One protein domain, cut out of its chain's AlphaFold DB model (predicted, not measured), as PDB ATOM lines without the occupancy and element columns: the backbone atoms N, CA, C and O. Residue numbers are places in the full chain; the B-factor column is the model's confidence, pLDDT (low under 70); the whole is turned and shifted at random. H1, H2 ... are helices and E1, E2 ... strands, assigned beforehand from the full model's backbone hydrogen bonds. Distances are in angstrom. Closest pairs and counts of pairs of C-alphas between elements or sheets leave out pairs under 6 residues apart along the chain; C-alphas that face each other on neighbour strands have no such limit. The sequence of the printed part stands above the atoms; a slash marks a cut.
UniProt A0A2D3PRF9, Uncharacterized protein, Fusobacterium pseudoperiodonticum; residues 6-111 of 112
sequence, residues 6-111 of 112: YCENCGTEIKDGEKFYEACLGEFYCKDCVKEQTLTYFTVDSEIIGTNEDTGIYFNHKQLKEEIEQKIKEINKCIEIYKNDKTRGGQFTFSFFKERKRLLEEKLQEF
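What this domain is: This is residues 6 to 111 of the 112 residues of an uncharacterized protein of Fusobacterium pseudoperiodonticum (UniProt A0A2D3PRF9). A long hairpin of two helices, H1 and H2, makes most of the length, with a small three-stranded sheet, E2 E1 E5, at the end where H1 begins and a second, two-stranded hairpin, E3 and E4, alongside the beginning of H2. The chain goes from the small sheet out to the E3 and E4 hairpin and returns to the sheet as E5 before it enters the helices. The printed part has 106 residues with five named strands followed by two named helices, and its class is mixed, helices and strands; both sheets are antiparallel. It is only just compact, close to loose, with a radius of gyration of the C-alphas of 15.5 A, and elongated, with spans of 47 by 27 by 16 A.

Where its parts are: Residues 6 to 19 hold no named element. E1 is residues 20 to 24, beginning at C-alpha 20 (16.147, -0.274, 8.394), and is 12.5 A long; E2 is residues 27 to 30, 10.6 A. E3 is residues 41 to 44, 10.1 A, and E4 residues 47 to 51, 11.4 A. E5 is residues 56 to 58, 6.1 A. H1, residues 61 to 82, is 31.7 A long and begins at C-alpha 61 (14.329, -5.971, 0.113). H2, residues 88 to 109, is 32.4 A long and ends at C-alpha 109 (2.715, -10.974, -2.001).

How they stand to each other: E1 and E2 form a hairpin, antiparallel at 150 degrees, with N 29 and O 21 2.8 A apart, within hydrogen-bond range. On the other side of the inner strand E1 is E5, antiparallel at 157 degrees, with N 22 and O 56 at 2.9 A. H1 is on this sheet but only grazes it, with its residues 63 to 67; the closest C-alphas of E5 and H1 are those of Tyr 58 and Leu 64, 6.1 A. H2 is not on it. E3 and E4 form another hairpin, antiparallel at 145 degrees, with N 42 and O 50 at 2.8 A. The closest C-alphas of E3 and H2 are those of Val 44 and Gly 89, 5.9 A. E3 and E4 are apart from H1. H1 and H2, a helical hairpin, touch with 23 pairs of C-alphas within 8 A, closest at Tyr 82 and Phe 94, 5.3 A, and run opposite ways at a shallow tilt of 24 degrees. In H1 and H2 every O i to N i+4 pair is within hydrogen-bond range.

The domain as a whole: The two C-alphas farthest apart are those of Thr 12 and Lys 86, 47.1 A. The printed part has no cut. No link is long, and the link from E2 to E3, 10 residues, is short but not tight. The mean pLDDT of the printed part is 82.1; residues 24, 36 to 40, 50 to 57 and 59 are under 70.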
ATOM      1  N   TYR A   6       8.682   2.849   3.702       89.62
ATOM      2  CA  TYR A   6       8.687   4.161   4.335       89.62
ATOM      3  C   TYR A   6       8.845   3.993   5.841       89.62
ATOM      4  O   TYR A   6       8.388   3.011   6.418       89.62
ATOM      5  N   CYS A   7       9.522   4.942   6.483       88.38
ATOM      6  CA  CYS A   7       9.590   4.967   7.937       88.38
ATOM      7  C   CYS A   7       8.246   5.416   8.527       88.38
ATOM      8  O   CYS A   7       7.808   6.530   8.254       88.38
ATOM      9  N   GLU A   8       7.667   4.618   9.422       88.88
ATOM     10  CA  GLU A   8       6.382   4.904  10.083       88.88
ATOM     11  C   GLU A   8       6.398   6.190  10.930       88.88
ATOM     12  O   GLU A   8       5.385   6.863  11.080       88.88
ATOM     13  N   ASN A   9       7.561   6.585  11.463       88.19
ATOM     14  CA  ASN A   9       7.669   7.783  12.302       88.19
ATOM     15  C   ASN A   9       7.901   9.081  11.508       88.19
ATOM     16  O   ASN A   9       7.368  10.124  11.877       88.19
ATOM     17  N   CYS A  10       8.740   9.061  10.466       90.19
ATOM     18  CA  CYS A  10       9.131  10.282   9.743       90.19
ATOM     19  C   CYS A  10       8.688  10.328   8.276       90.19
ATOM     20  O   CYS A  10       8.901  11.344   7.617       90.19
ATOM     21  N   GLY A  11       8.091   9.256   7.752       88.56
ATOM     22  CA  GLY A  11       7.598   9.159   6.375       88.56
ATOM     23  C   GLY A  11       8.685   9.091   5.299       88.56
ATOM     24  O   GLY A  11       8.365   9.017   4.115       88.56
ATOM     25  N   THR A  12       9.967   9.120   5.671       90.62
ATOM     26  CA  THR A  12      11.081   9.046   4.716       90.62
ATOM     27  C   THR A  12      11.098   7.692   4.006       90.62
ATOM     28  O   THR A  12      11.049   6.653   4.665       90.62
ATOM     29  N   GLU A  13      11.206   7.711   2.673       91.31
ATOM     30  CA  GLU A  13      11.460   6.516   1.853       91.31
ATOM     31  C   GLU A  13      12.837   5.937   2.205       91.31
ATOM     32  O   GLU A  13      13.850   6.631   2.100       91.31
ATOM     33  N   ILE A  14      12.863   4.672   2.618       87.50
ATOM     34  CA  ILE A  14      14.078   3.905   2.884       87.50
ATOM     35  C   ILE A  14      14.565   3.345   1.547       87.50
ATOM     36  O   ILE A  14      13.873   2.559   0.896       87.50
ATOM     37  N   LYS A  15      15.760   3.759   1.125       84.31
ATOM     38  CA  LYS A  15      16.355   3.330  -0.143       84.31
ATOM     39  C   LYS A  15      17.003   1.958  -0.016       84.31
ATOM     40  O   LYS A  15      17.428   1.533   1.056       84.31
ATOM     41  N   ASP A  16      17.145   1.290  -1.154       79.31
ATOM     42  CA  ASP A  16      17.872   0.025  -1.222       79.31
ATOM     43  C   ASP A  16      19.334   0.208  -0.771       79.31
ATOM     44  O   ASP A  16      20.010   1.154  -1.184       79.31
ATOM     45  N   GLY A  17      19.807  -0.676   0.109       76.62
ATOM     46  CA  GLY A  17      21.114  -0.566   0.761       76.62
ATOM     47  C   GLY A  17      21.129   0.261   2.053       76.62
ATOM     48  O   GLY A  17      22.127   0.223   2.779       76.62
ATOM     49  N   GLU A  18      20.056   0.990   2.381       81.62
ATOM     50  CA  GLU A  18      19.937   1.656   3.678       81.62
ATOM     51  C   GLU A  18      19.510   0.661   4.758       81.62
ATOM     52  O   GLU A  18      18.664  -0.205   4.552       81.62
ATOM     53  N   LYS A  19      20.109   0.790   5.944       82.00
ATOM     54  CA  LYS A  19      19.735  -0.017   7.105       82.00
ATOM     55  C   LYS A  19      18.370   0.433   7.626       82.00
ATOM     56  O   LYS A  19      18.202   1.609   7.964       82.00
ATOM     57  N   PHE A  20      17.452  -0.510   7.787       86.44
ATOM     58  CA  PHE A  20      16.147  -0.274   8.394       86.44
ATOM     59  C   PHE A  20      15.764  -1.372   9.379       86.44
ATOM     60  O   PHE A  20      16.427  -2.406   9.487       86.44
ATOM     61  N   TYR A  21      14.722  -1.081  10.147       84.25
ATOM     62  CA  TYR A  21      14.332  -1.828  11.329       84.25
ATOM     63  C   TYR A  21      12.842  -2.138  11.251       84.25
ATOM     64  O   TYR A  21      12.044  -1.227  11.066       84.25
ATOM     65  N   GLU A  22      12.460  -3.398  11.407       80.69
ATOM     66  CA  GLU A  22      11.063  -3.796  11.587       80.69
ATOM     67  C   GLU A  22      10.780  -3.954  13.085       80.69
ATOM     68  O   GLU A  22      11.334  -4.851  13.717       80.69
ATOM     69  N   ALA A  23       9.969  -3.069  13.674       74.19
ATOM     70  CA  ALA A  23       9.661  -3.120  15.111       74.19
ATOM     71  C   ALA A  23       8.521  -4.100  15.431       74.19
ATOM     72  O   ALA A  23       8.514  -4.748  16.474       74.19
ATOM     73  N   CYS A  24       7.561  -4.206  14.518       69.25
ATOM     74  CA  CYS A  24       6.462  -5.162  14.517       69.25
ATOM     75  C   CYS A  24       6.205  -5.590  13.074       69.25
ATOM     76  O   CYS A  24       6.659  -4.929  12.145       69.25
ATOM     77  N   LEU A  25       5.485  -6.696  12.880       72.75
ATOM     78  CA  LEU A  25       5.218  -7.229  11.545       72.75
ATOM     79  C   LEU A  25       4.576  -6.158  10.643       72.75
ATOM     80  O   LEU A  25       3.416  -5.813  10.840       72.75
ATOM     81  N   GLY A  26       5.328  -5.664   9.655       74.50
ATOM     82  CA  GLY A  26       4.872  -4.613   8.731       74.50
ATOM     83  C   GLY A  26       5.246  -3.178   9.118       74.50
ATOM     84  O   GLY A  26       5.147  -2.304   8.269       74.50
ATOM     85  N   GLU A  27       5.730  -2.933  10.335       81.81
ATOM     86  CA  GLU A  27       6.062  -1.590  10.819       81.81
ATOM     87  C   GLU A  27       7.563  -1.308  10.708       81.81
ATOM     88  O   GLU A  27       8.372  -1.847  11.473       81.81
ATOM     89  N   PHE A  28       7.940  -0.435   9.770       86.62
ATOM     90  CA  PHE A  28       9.338  -0.151   9.453       86.62
ATOM     91  C   PHE A  28       9.813   1.217   9.952       86.62
ATOM     92  O   PHE A  28       9.121   2.229   9.865       86.62
ATOM     93  N   TYR A  29      11.058   1.277  10.417       87.00
ATOM     94  CA  TYR A  29      11.687   2.479  10.949       87.00
ATOM     95  C   TYR A  29      13.089   2.664  10.368       87.00
ATOM     96  O   TYR A  29      13.855   1.710  10.213       87.00
ATOM     97  N   CYS A  30      13.452   3.912  10.061       88.19
ATOM     98  CA  CYS A  30      14.829   4.246   9.718       88.19
ATOM     99  C   CYS A  30      15.716   4.247  10.974       88.19
ATOM    100  O   CYS A  30      15.230   4.340  12.105       88.19
ATOM    101  N   LYS A  31      17.037   4.206  10.772       84.19
ATOM    102  CA  LYS A  31      18.038   4.213  11.854       84.19
ATOM    103  C   LYS A  31      17.891   5.363  12.857       84.19
ATOM    104  O   LYS A  31      18.248   5.190  14.014       84.19
ATOM    105  N   ASP A  32      17.397   6.514  12.407       85.94
ATOM    106  CA  ASP A  32      17.298   7.724  13.229       85.94
ATOM    107  C   ASP A  32      15.980   7.770  14.021       85.94
ATOM    108  O   ASP A  32      15.847   8.543  14.967       85.94
ATOM    109  N   CYS A  33      14.991   6.956  13.630       86.44
ATOM    110  CA  CYS A  33      13.652   6.948  14.222       86.44
ATOM    111  C   CYS A  33      13.351   5.711  15.067       86.44
ATOM    112  O   CYS A  33      12.403   5.749  15.851       86.44
ATOM    113  N   VAL A  34      14.116   4.626  14.920       78.81
ATOM    114  CA  VAL A  34      13.966   3.454  15.783       78.81
ATOM    115  C   VAL A  34      14.302   3.850  17.231       78.81
ATOM    116  O   VAL A  34      15.398   4.326  17.520       78.81
ATOM    117  N   LYS A  35      13.334   3.717  18.143       70.06
ATOM    118  CA  LYS A  35      13.504   3.945  19.592       70.06
ATOM    119  C   LYS A  35      13.553   2.602  20.331       70.06
ATOM    120  O   LYS A  35      13.196   1.580  19.753       70.06
ATOM    121  N   GLU A  36      14.042   2.614  21.574       59.38
ATOM    122  CA  GLU A  36      14.270   1.416  22.402       59.38
ATOM    123  C   GLU A  36      13.088   0.430  22.418       59.38
ATOM    124  O   GLU A  36      11.916   0.809  22.411       59.38
ATOM    125  N   GLN A  37      13.453  -0.854  22.420       58.50
ATOM    126  CA  GLN A  37      12.596  -2.004  22.144       58.50
ATOM    127  C   GLN A  37      11.466  -2.173  23.165       58.50
ATOM    128  O   GLN A  37      11.700  -2.276  24.367       58.50
ATOM    129  N   THR A  38      10.238  -2.309  22.662       55.91
ATOM    130  CA  THR A  38       9.149  -2.951  23.408       55.91
ATOM    131  C   THR A  38       9.117  -4.412  23.006       55.91
ATOM    132  O   THR A  38       9.018  -4.739  21.826       55.91
ATOM    133  N   LEU A  39       9.223  -5.286  23.993       60.84
ATOM    134  CA  LEU A  39       9.237  -6.713  23.772       60.84
ATOM    135  C   LEU A  39       7.841  -7.272  24.060       60.84
ATOM    136  O   LEU A  39       7.373  -7.248  25.198       60.84
ATOM    137  N   THR A  40       7.162  -7.744  23.014       68.69
ATOM    138  CA  THR A  40       5.814  -8.310  23.140       68.69
ATOM    139  C   THR A  40       5.890  -9.831  23.174       68.69
ATOM    140  O   THR A  40       6.219 -10.464  22.168       68.69
ATOM    141  N   TYR A  41       5.544 -10.412  24.321       72.00
ATOM    142  CA  TYR A  41       5.339 -11.849  24.493       72.00
ATOM    143  C   TYR A  41       3.855 -12.186  24.322       72.00
ATOM    144  O   TYR A  41       2.984 -11.494  24.849       72.00
ATOM    145  N   PHE A  42       3.566 -13.281  23.626       74.56
ATOM    146  CA  PHE A  42       2.242 -13.886  23.566       74.56
ATOM    147  C   PHE A  42       2.240 -15.114  24.459       74.56
ATOM    148  O   PHE A  42       3.073 -16.005  24.291       74.56
ATOM    149  N   THR A  43       1.302 -15.165  25.400       78.44
ATOM    150  CA  THR A  43       1.191 -16.278  26.342       78.44
ATOM    151  C   THR A  43      -0.159 -16.964  26.252       78.44
ATOM    152  O   THR A  43      -1.188 -16.295  26.147       78.44
ATOM    153  N   VAL A  44      -0.164 -18.285  26.392       75.38
ATOM    154  CA  VAL A  44      -1.363 -19.106  26.581       75.38
ATOM    155  C   VAL A  44      -1.155 -19.922  27.847       75.38
ATOM    156  O   VAL A  44      -0.117 -20.548  28.009       75.38
ATOM    157  N   ASP A  45      -2.105 -19.854  28.780       79.19
ATOM    158  CA  ASP A  45      -2.009 -20.513  30.091       79.19
ATOM    159  C   ASP A  45      -0.702 -20.201  30.859       79.19
ATOM    160  O   ASP A  45      -0.195 -21.010  31.628       79.19
ATOM    161  N   SER A  46      -0.192 -18.971  30.711       78.31
ATOM    162  CA  SER A  46       1.087 -18.483  31.270       78.31
ATOM    163  C   SER A  46       2.356 -19.057  30.623       78.31
ATOM    164  O   SER A  46       3.455 -18.684  31.031       78.31
ATOM    165  N   GLU A  47       2.236 -19.893  29.590       77.06
ATOM    166  CA  GLU A  47       3.361 -20.316  28.755       77.06
ATOM    167  C   GLU A  47       3.543 -19.355  27.580       77.06
ATOM    168  O   GLU A  47       2.575 -18.988  26.913       77.06
ATOM    169  N   ILE A  48       4.782 -18.938  27.312       76.31
ATOM    170  CA  ILE A  48       5.108 -18.104  26.149       76.31
ATOM    171  C   ILE A  48       5.000 -18.974  24.896       76.31
ATOM    172  O   ILE A  48       5.768 -19.915  24.714       76.31
ATOM    173  N   ILE A  49       4.058 -18.637  24.021       73.25
ATOM    174  CA  ILE A  49       3.813 -19.350  22.759       73.25
ATOM    175  C   ILE A  49       4.408 -18.634  21.548       73.25
ATOM    176  O   ILE A  49       4.456 -19.189  20.453       73.25
ATOM    177  N   GLY A  50       4.851 -17.395  21.731       63.44
ATOM    178  CA  GLY A  50       5.497 -16.623  20.690       63.44
ATOM    179  C   GLY A  50       5.953 -15.274  21.207       63.44
ATOM    180  O   GLY A  50       5.462 -14.769  22.216       63.44
ATOM    181  N   THR A  51       6.881 -14.675  20.484       63.66
ATOM    182  CA  THR A  51       7.368 -13.327  20.740       63.66
ATOM    183  C   THR A  51       7.311 -12.515  19.453       63.66
ATOM    184  O   THR A  51       7.387 -13.052  18.346       63.66
ATOM    185  N   ASN A  52       7.154 -11.198  19.581       58.53
ATOM    186  CA  ASN A  52       7.575 -10.256  18.541       58.53
ATOM    187  C   ASN A  52       9.083  -9.954  18.654       58.53
ATOM    188  O   ASN A  52       9.525  -8.915  18.177       58.53
ATOM    189  N   GLU A  53       9.874 -10.827  19.290       51.78
ATOM    190  CA  GLU A  53      11.330 -10.680  19.344       51.78
ATOM    191  C   GLU A  53      11.896 -10.983  17.961       51.78
ATOM    192  O   GLU A  53      12.077 -12.125  17.561       51.78
ATOM    193  N   ASP A  54      12.049  -9.942  17.169       51.66
ATOM    194  CA  ASP A  54      13.367  -9.388  16.908       51.66
ATOM    195  C   ASP A  54      13.125  -8.108  16.128       51.66
ATOM    196  O   ASP A  54      12.322  -8.091  15.190       51.66
ATOM    197  N   THR A  55      13.798  -7.021  16.506       54.06
ATOM    198  CA  THR A  55      13.855  -5.879  15.599       54.06
ATOM    199  C   THR A  55      14.559  -6.371  14.346       54.06
ATOM    200  O   THR A  55      15.780  -6.522  14.349       54.06
ATOM    201  N   GLY A  56      13.794  -6.682  13.302       61.25
ATOM    202  CA  GLY A  56      14.338  -7.220  12.070       61.25
ATOM    203  C   GLY A  56      15.252  -6.164  11.470       61.25
ATOM    204  O   GLY A  56      14.782  -5.098  11.076       61.25
ATOM    205  N   ILE A  57      16.561  -6.409  11.486       61.69
ATOM    206  CA  ILE A  57      17.536  -5.504  10.881       61.69
ATOM    207  C   ILE A  57      17.740  -5.963   9.449       61.69
ATOM    208  O   ILE A  57      18.290  -7.035   9.201       61.69
ATOM    209  N   TYR A  58      17.351  -5.112   8.515       75.19
ATOM    210  CA  TYR A  58      17.418  -5.414   7.097       75.19
ATOM    211  C   TYR A  58      18.242  -4.350   6.380       75.19
ATOM    212  O   TYR A  58      18.230  -3.173   6.747       75.19
ATOM    213  N   PHE A  59      18.979  -4.777   5.357       68.50
ATOM    214  CA  PHE A  59      19.808  -3.891   4.537       68.50
ATOM    215  C   PHE A  59      19.298  -3.776   3.096       68.50
ATOM    216  O   PHE A  59      19.815  -2.970   2.330       68.50
ATOM    217  N   ASN A  60      18.323  -4.603   2.700       75.94
ATOM    218  CA  ASN A  60      17.669  -4.555   1.391       75.94
ATOM    219  C   ASN A  60      16.381  -5.398   1.375       75.94
ATOM    220  O   ASN A  60      16.139  -6.223   2.262       75.94
ATOM    221  N   HIS A  61      15.581  -5.230   0.317       76.62
ATOM    222  CA  HIS A  61      14.329  -5.971   0.113       76.62
ATOM    223  C   HIS A  61      14.520  -7.485  -0.033       76.62
ATOM    224  O   HIS A  61      13.640  -8.250   0.353       76.62
ATOM    225  N   LYS A  62      15.661  -7.935  -0.571       83.56
ATOM    226  CA  LYS A  62      15.937  -9.365  -0.748       83.56
ATOM    227  C   LYS A  62      16.094 -10.071   0.601       83.56
ATOM    228  O   LYS A  62      15.480 -11.110   0.802       83.56
ATOM    229  N   GLN A  63      16.855  -9.486   1.525       83.62
ATOM    230  CA  GLN A  63      17.014 -10.019   2.881       83.62
ATOM    231  C   GLN A  63      15.685 -10.067   3.633       83.62
ATOM    232  O   GLN A  63      15.388 -11.063   4.283       83.62
ATOM    233  N   LEU A  64      14.866  -9.019   3.509       83.88
ATOM    234  CA  LEU A  64      13.537  -8.998   4.114       83.88
ATOM    235  C   LEU A  64      12.644 -10.121   3.562       83.88
ATOM    236  O   LEU A  64      11.986 -10.814   4.335       83.88
ATOM    237  N   LYS A  65      12.658 -10.347   2.242       87.31
ATOM    238  CA  LYS A  65      11.920 -11.447   1.609       87.31
ATOM    239  C   LYS A  65      12.379 -12.818   2.114       87.31
ATOM    240  O   LYS A  65      11.546 -13.624   2.517       87.31
ATOM    241  N   GLU A  66      13.689 -13.070   2.115       89.25
ATOM    242  CA  GLU A  66      14.276 -14.334   2.588       89.25
ATOM    243  C   GLU A  66      13.904 -14.617   4.055       89.25
ATOM    244  O   GLU A  66      13.567 -15.750   4.406       89.25
ATOM    245  N   GLU A  67      13.881 -13.580   4.895       86.56
ATOM    246  CA  GLU A  67      13.476 -13.683   6.297       86.56
ATOM    247  C   GLU A  67      11.983 -14.012   6.454       86.56
ATOM    248  O   GLU A  67      11.616 -14.877   7.251       86.56
ATOM    249  N   ILE A  68      11.104 -13.366   5.679       88.19
ATOM    250  CA  ILE A  68       9.663 -13.673   5.678       88.19
ATOM    251  C   ILE A  68       9.433 -15.138   5.276       88.19
ATOM    252  O   ILE A  68       8.698 -15.859   5.955       88.19
ATOM    253  N   GLU A  69      10.097 -15.610   4.217       91.06
ATOM    254  CA  GLU A  69      10.014 -17.005   3.768       91.06
ATOM    255  C   GLU A  69      10.502 -17.991   4.842       91.06
ATOM    256  O   GLU A  69       9.902 -19.057   5.037       91.06
ATOM    257  N   GLN A  70      11.569 -17.649   5.566       90.44
ATOM    258  CA  GLN A  70      12.089 -18.457   6.666       90.44
ATOM    259  C   GLN A  70      11.115 -18.503   7.855       90.44
ATOM    260  O   GLN A  70      10.791 -19.596   8.331       90.44
ATOM    261  N   LYS A  71      10.558 -17.357   8.266       87.62
ATOM    262  CA  LYS A  71       9.534 -17.273   9.324       87.62
ATOM    263  C   LYS A  71       8.298 -18.111   8.986       87.62
ATOM    264  O   LYS A  71       7.791 -18.839   9.840       87.62
ATOM    265  N   ILE A  72       7.841 -18.095   7.730       91.81
ATOM    266  CA  ILE A  72       6.726 -18.946   7.275       91.81
ATOM    267  C   ILE A  72       7.067 -20.439   7.430       91.81
ATOM    268  O   ILE A  72       6.226 -21.219   7.888       91.81
ATOM    269  N   LYS A  73       8.291 -20.869   7.084       92.50
ATOM    270  CA  LYS A  73       8.725 -22.271   7.266       92.50
ATOM    271  C   LYS A  73       8.710 -22.688   8.734       92.50
ATOM    272  O   LYS A  73       8.297 -23.806   9.037       92.50
ATOM    273  N   GLU A  74       9.149 -21.818   9.633       89.44
ATOM    274  CA  GLU A  74       9.145 -22.078  11.076       89.44
ATOM    275  C   GLU A  74       7.727 -22.168  11.631       89.44
ATOM    276  O   GLU A  74       7.391 -23.149  12.296       89.44
ATOM    277  N   ILE A  75       6.853 -21.237  11.249       90.56
ATOM    278  CA  ILE A  75       5.442 -21.264  11.637       90.56
ATOM    279  C   ILE A  75       4.752 -22.540  11.146       90.56
ATOM    280  O   ILE A  75       3.982 -23.139  11.892       90.56
ATOM    281  N   ASN A  76       5.046 -23.011   9.931       93.38
ATOM    282  CA  ASN A  76       4.499 -24.279   9.442       93.38
ATOM    283  C   ASN A  76       4.886 -25.464  10.345       93.38
ATOM    284  O   ASN A  76       4.049 -26.333  10.583       93.38
ATOM    285  N   LYS A  77       6.106 -25.489  10.903       92.31
ATOM    286  CA  LYS A  77       6.503 -26.520  11.880       92.31
ATOM    287  C   LYS A  77       5.675 -26.414  13.163       92.31
ATOM    288  O   LYS A  77       5.209 -27.434  13.661       92.31
ATOM    289  N   CYS A  78       5.445 -25.201  13.669       88.75
ATOM    290  CA  CYS A  78       4.603 -24.977  14.847       88.75
ATOM    291  C   CYS A  78       3.150 -25.415  14.607       88.75
ATOM    292  O   CYS A  78       2.575 -26.120  15.434       88.75
ATOM    293  N   ILE A  79       2.567 -25.069  13.456       93.31
ATOM    294  CA  ILE A  79       1.220 -25.506  13.059       93.31
ATOM    295  C   ILE A  79       1.124 -27.036  13.082       93.31
ATOM    296  O   ILE A  79       0.166 -27.574  13.633       93.31
ATOM    297  N   GLU A  80       2.116 -27.741  12.537       94.50
ATOM    298  CA  GLU A  80       2.136 -29.207  12.509       94.50
ATOM    299  C   GLU A  80       2.206 -29.847  13.903       94.50
ATOM    300  O   GLU A  80       1.589 -30.894  14.113       94.50
ATOM    301  N   ILE A  81       2.893 -29.212  14.858       91.06
ATOM    302  CA  ILE A  81       2.957 -29.660  16.259       91.06
ATOM    303  C   ILE A  81       1.577 -29.552  16.923       91.06
ATOM    304  O   ILE A  81       1.118 -30.503  17.554       91.06
ATOM    305  N   TYR A  82       0.890 -28.419  16.745       89.75
ATOM    306  CA  TYR A  82      -0.343 -28.118  17.481       89.75
ATOM    307  C   TYR A  82      -1.641 -28.510  16.758       89.75
ATOM    308  O   TYR A  82      -2.700 -28.500  17.379       89.75
ATOM    309  N   LYS A  83      -1.609 -28.912  15.476       93.31
ATOM    310  CA  LYS A  83      -2.829 -29.193  14.679       93.31
ATOM    311  C   LYS A  83      -3.777 -30.237  15.277       93.31
ATOM    312  O   LYS A  83      -4.969 -30.214  14.987       93.31
ATOM    313  N   ASN A  84      -3.240 -31.168  16.064       93.44
ATOM    314  CA  ASN A  84      -3.992 -32.263  16.679       93.44
ATOM    315  C   ASN A  84      -4.146 -32.100  18.197       93.44
ATOM    316  O   ASN A  84      -4.732 -32.973  18.842       93.44
ATOM    317  N   ASP A  85      -3.620 -31.016  18.768       90.06
ATOM    318  CA  ASP A  85      -3.745 -30.744  20.190       90.06
ATOM    319  C   ASP A  85      -5.184 -30.306  20.506       90.06
ATOM    320  O   ASP A  85      -5.709 -29.332  19.963       90.06
ATOM    321  N   LYS A  86      -5.854 -31.084  21.362       92.25
ATOM    322  CA  LYS A  86      -7.250 -30.858  21.760       92.25
ATOM    323  C   LYS A  86      -7.379 -30.067  23.058       92.25
ATOM    324  O   LYS A  86      -8.503 -29.802  23.484       92.25
ATOM    325  N   THR A  87      -6.268 -29.727  23.704       90.62
ATOM    326  CA  THR A  87      -6.293 -28.831  24.855       90.62
ATOM    327  C   THR A  87      -6.741 -27.444  24.411       90.62
ATOM    328  O   THR A  87      -6.551 -27.040  23.261       90.62
ATOM    329  N   ARG A  88      -7.344 -26.690  25.335       86.44
ATOM    330  CA  ARG A  88      -7.683 -25.286  25.087       86.44
ATOM    331  C   ARG A  88      -6.434 -24.520  24.646       86.44
ATOM    332  O   ARG A  88      -6.489 -23.818  23.642       86.44
ATOM    333  N   GLY A  89      -5.320 -24.718  25.354       85.62
ATOM    334  CA  GLY A  89      -4.053 -24.073  25.044       85.62
ATOM    335  C   GLY A  89      -3.550 -24.390  23.635       85.62
ATOM    336  O   GLY A  89      -3.325 -23.476  22.845       85.62
ATOM    337  N   GLY A  90      -3.497 -25.669  23.261       87.00
ATOM    338  CA  GLY A  90      -3.082 -26.102  21.926       87.00
ATOM    339  C   GLY A  90      -3.934 -25.534  20.789       87.00
ATOM    340  O   GLY A  90      -3.397 -25.105  19.770       87.00
ATOM    341  N   GLN A  91      -5.255 -25.444  20.974       90.44
ATOM    342  CA  GLN A  91      -6.156 -24.843  19.982       90.44
ATOM    343  C   GLN A  91      -5.936 -23.332  19.814       90.44
ATOM    344  O   GLN A  91      -5.983 -22.824  18.685       90.44
ATOM    345  N   PHE A  92      -5.673 -22.611  20.912       88.38
ATOM    346  CA  PHE A  92      -5.285 -21.197  20.857       88.38
ATOM    347  C   PHE A  92      -3.953 -21.027  20.132       88.38
ATOM    348  O   PHE A  92      -3.871 -20.234  19.194       88.38
ATOM    349  N   THR A  93      -2.942 -21.814  20.501       87.12
ATOM    350  CA  THR A  93      -1.612 -21.783  19.883       87.12
ATOM    351  C   THR A  93      -1.675 -22.091  18.387       87.12
ATOM    352  O   THR A  93      -1.094 -21.371  17.576       87.12
ATOM    353  N   PHE A  94      -2.453 -23.098  17.983       90.75
ATOM    354  CA  PHE A  94      -2.686 -23.416  16.574       90.75
ATOM    355  C   PHE A  94      -3.321 -22.246  15.809       90.75
ATOM    356  O   PHE A  94      -2.883 -21.910  14.706       90.75
ATOM    357  N   SER A  95      -4.335 -21.604  16.398       90.75
ATOM    358  CA  SER A  95      -5.020 -20.457  15.789       90.75
ATOM    359  C   SER A  95      -4.096 -19.242  15.664       90.75
ATOM    360  O   SER A  95      -4.074 -18.601  14.615       90.75
ATOM    361  N   PHE A  96      -3.281 -18.975  16.689       88.69
ATOM    362  CA  PHE A  96      -2.264 -17.922  16.683       88.69
ATOM    363  C   PHE A  96      -1.274 -18.097  15.525       88.69
ATOM    364  O   PHE A  96      -1.081 -17.178  14.729       88.69
ATOM    365  N   PHE A  97      -0.690 -19.290  15.374       89.94
ATOM    366  CA  PHE A  97       0.271 -19.551  14.301       89.94
ATOM    367  C   PHE A  97      -0.362 -19.516  12.906       89.94
ATOM    368  O   PHE A  97       0.275 -19.048  11.963       89.94
ATOM    369  N   LYS A  98      -1.622 -19.944  12.760       92.94
ATOM    370  CA  LYS A  98      -2.360 -19.794  11.497       92.94
ATOM    371  C   LYS A  98      -2.515 -18.333  11.084       92.94
ATOM    372  O   LYS A  98      -2.262 -18.008   9.928       92.94
ATOM    373  N   GLU A  99      -2.909 -17.471  12.014       90.50
ATOM    374  CA  GLU A  99      -3.095 -16.048  11.726       90.50
ATOM    375  C   GLU A  99      -1.761 -15.353  11.435       90.50
ATOM    376  O   GLU A  99      -1.632 -14.612  10.463       90.50
ATOM    377  N   ARG A 100      -0.721 -15.681  12.212       86.75
ATOM    378  CA  ARG A 100       0.651 -15.210  11.979       86.75
ATOM    379  C   ARG A 100       1.142 -15.560  10.572       86.75
ATOM    380  O   ARG A 100       1.736 -14.720   9.903       86.75
ATOM    381  N   LYS A 101       0.885 -16.795  10.129       92.25
ATOM    382  CA  LYS A 101       1.218 -17.260   8.780       92.25
ATOM    383  C   LYS A 101       0.494 -16.439   7.715       92.25
ATOM    384  O   LYS A 101       1.157 -15.968   6.799       92.25
ATOM    385  N   ARG A 102      -0.823 -16.238   7.862       93.31
ATOM    386  CA  ARG A 102      -1.643 -15.460   6.918       93.31
ATOM    387  C   ARG A 102      -1.062 -14.062   6.694       93.31
ATOM    388  O   ARG A 102      -0.859 -13.671   5.554       93.31
ATOM    389  N   LEU A 103      -0.729 -13.353   7.776       88.25
ATOM    390  CA  LEU A 103      -0.155 -12.004   7.702       88.25
ATOM    391  C   LEU A 103       1.210 -11.977   6.993       88.25
ATOM    392  O   LEU A 103       1.498 -11.058   6.231       88.25
ATOM    393  N   LEU A 104       2.060 -12.983   7.223       89.06
ATOM    394  CA  LEU A 104       3.351 -13.097   6.534       89.06
ATOM    395  C   LEU A 104       3.193 -13.440   5.047       89.06
ATOM    396  O   LEU A 104       3.956 -12.931   4.233       89.06
ATOM    397  N   GLU A 105       2.223 -14.283   4.688       91.44
ATOM    398  CA  GLU A 105       1.911 -14.613   3.292       91.44
ATOM    399  C   GLU A 105       1.364 -13.396   2.534       91.44
ATOM    400  O   GLU A 105       1.805 -13.138   1.417       91.44
ATOM    401  N   GLU A 106       0.478 -12.607   3.151       89.50
ATOM    402  CA  GLU A 106      -0.009 -11.330   2.599       89.50
ATOM    403  C   GLU A 106       1.142 -10.352   2.368       89.50
ATOM    404  O   GLU A 106       1.269  -9.779   1.290       89.50
ATOM    405  N   LYS A 107       2.050 -10.236   3.341       83.88
ATOM    406  CA  LYS A 107       3.243  -9.404   3.198       83.88
ATOM    407  C   LYS A 107       4.177  -9.899   2.092       83.88
ATOM    408  O   LYS A 107       4.781  -9.091   1.397       83.88
ATOM    409  N   LEU A 108       4.316 -11.214   1.912       88.56
ATOM    410  CA  LEU A 108       5.171 -11.790   0.872       88.56
ATOM    411  C   LEU A 108       4.656 -11.473  -0.542       88.56
ATOM    412  O   LEU A 108       5.474 -11.280  -1.440       88.56
ATOM    413  N   GLN A 109       3.335 -11.364  -0.725       86.44
ATOM    414  CA  GLN A 109       2.715 -10.974  -2.001       86.44
ATOM    415  C   GLN A 109       3.093  -9.555  -2.436       86.44
ATOM    416  O   GLN A 109       3.125  -9.273  -3.629       86.44
ATOM    417  N   GLU A 110       3.440  -8.667  -1.500       81.69
ATOM    418  CA  GLU A 110       3.934  -7.330  -1.842       81.69
ATOM    419  C   GLU A 110       5.272  -7.390  -2.609       81.69
ATOM    420  O   GLU A 110       5.613  -6.435  -3.304       81.69
ATOM    421  N   PHE A 111       6.013  -8.509  -2.520       76.19
ATOM    422  CA  PHE A 111       7.305  -8.747  -3.188       76.19
ATOM    423  C   PHE A 111       7.220  -9.444  -4.555       76.19
ATOM    424  O   PHE A 111       8.275  -9.779  -5.111       76.19
TER     425      PHE A 111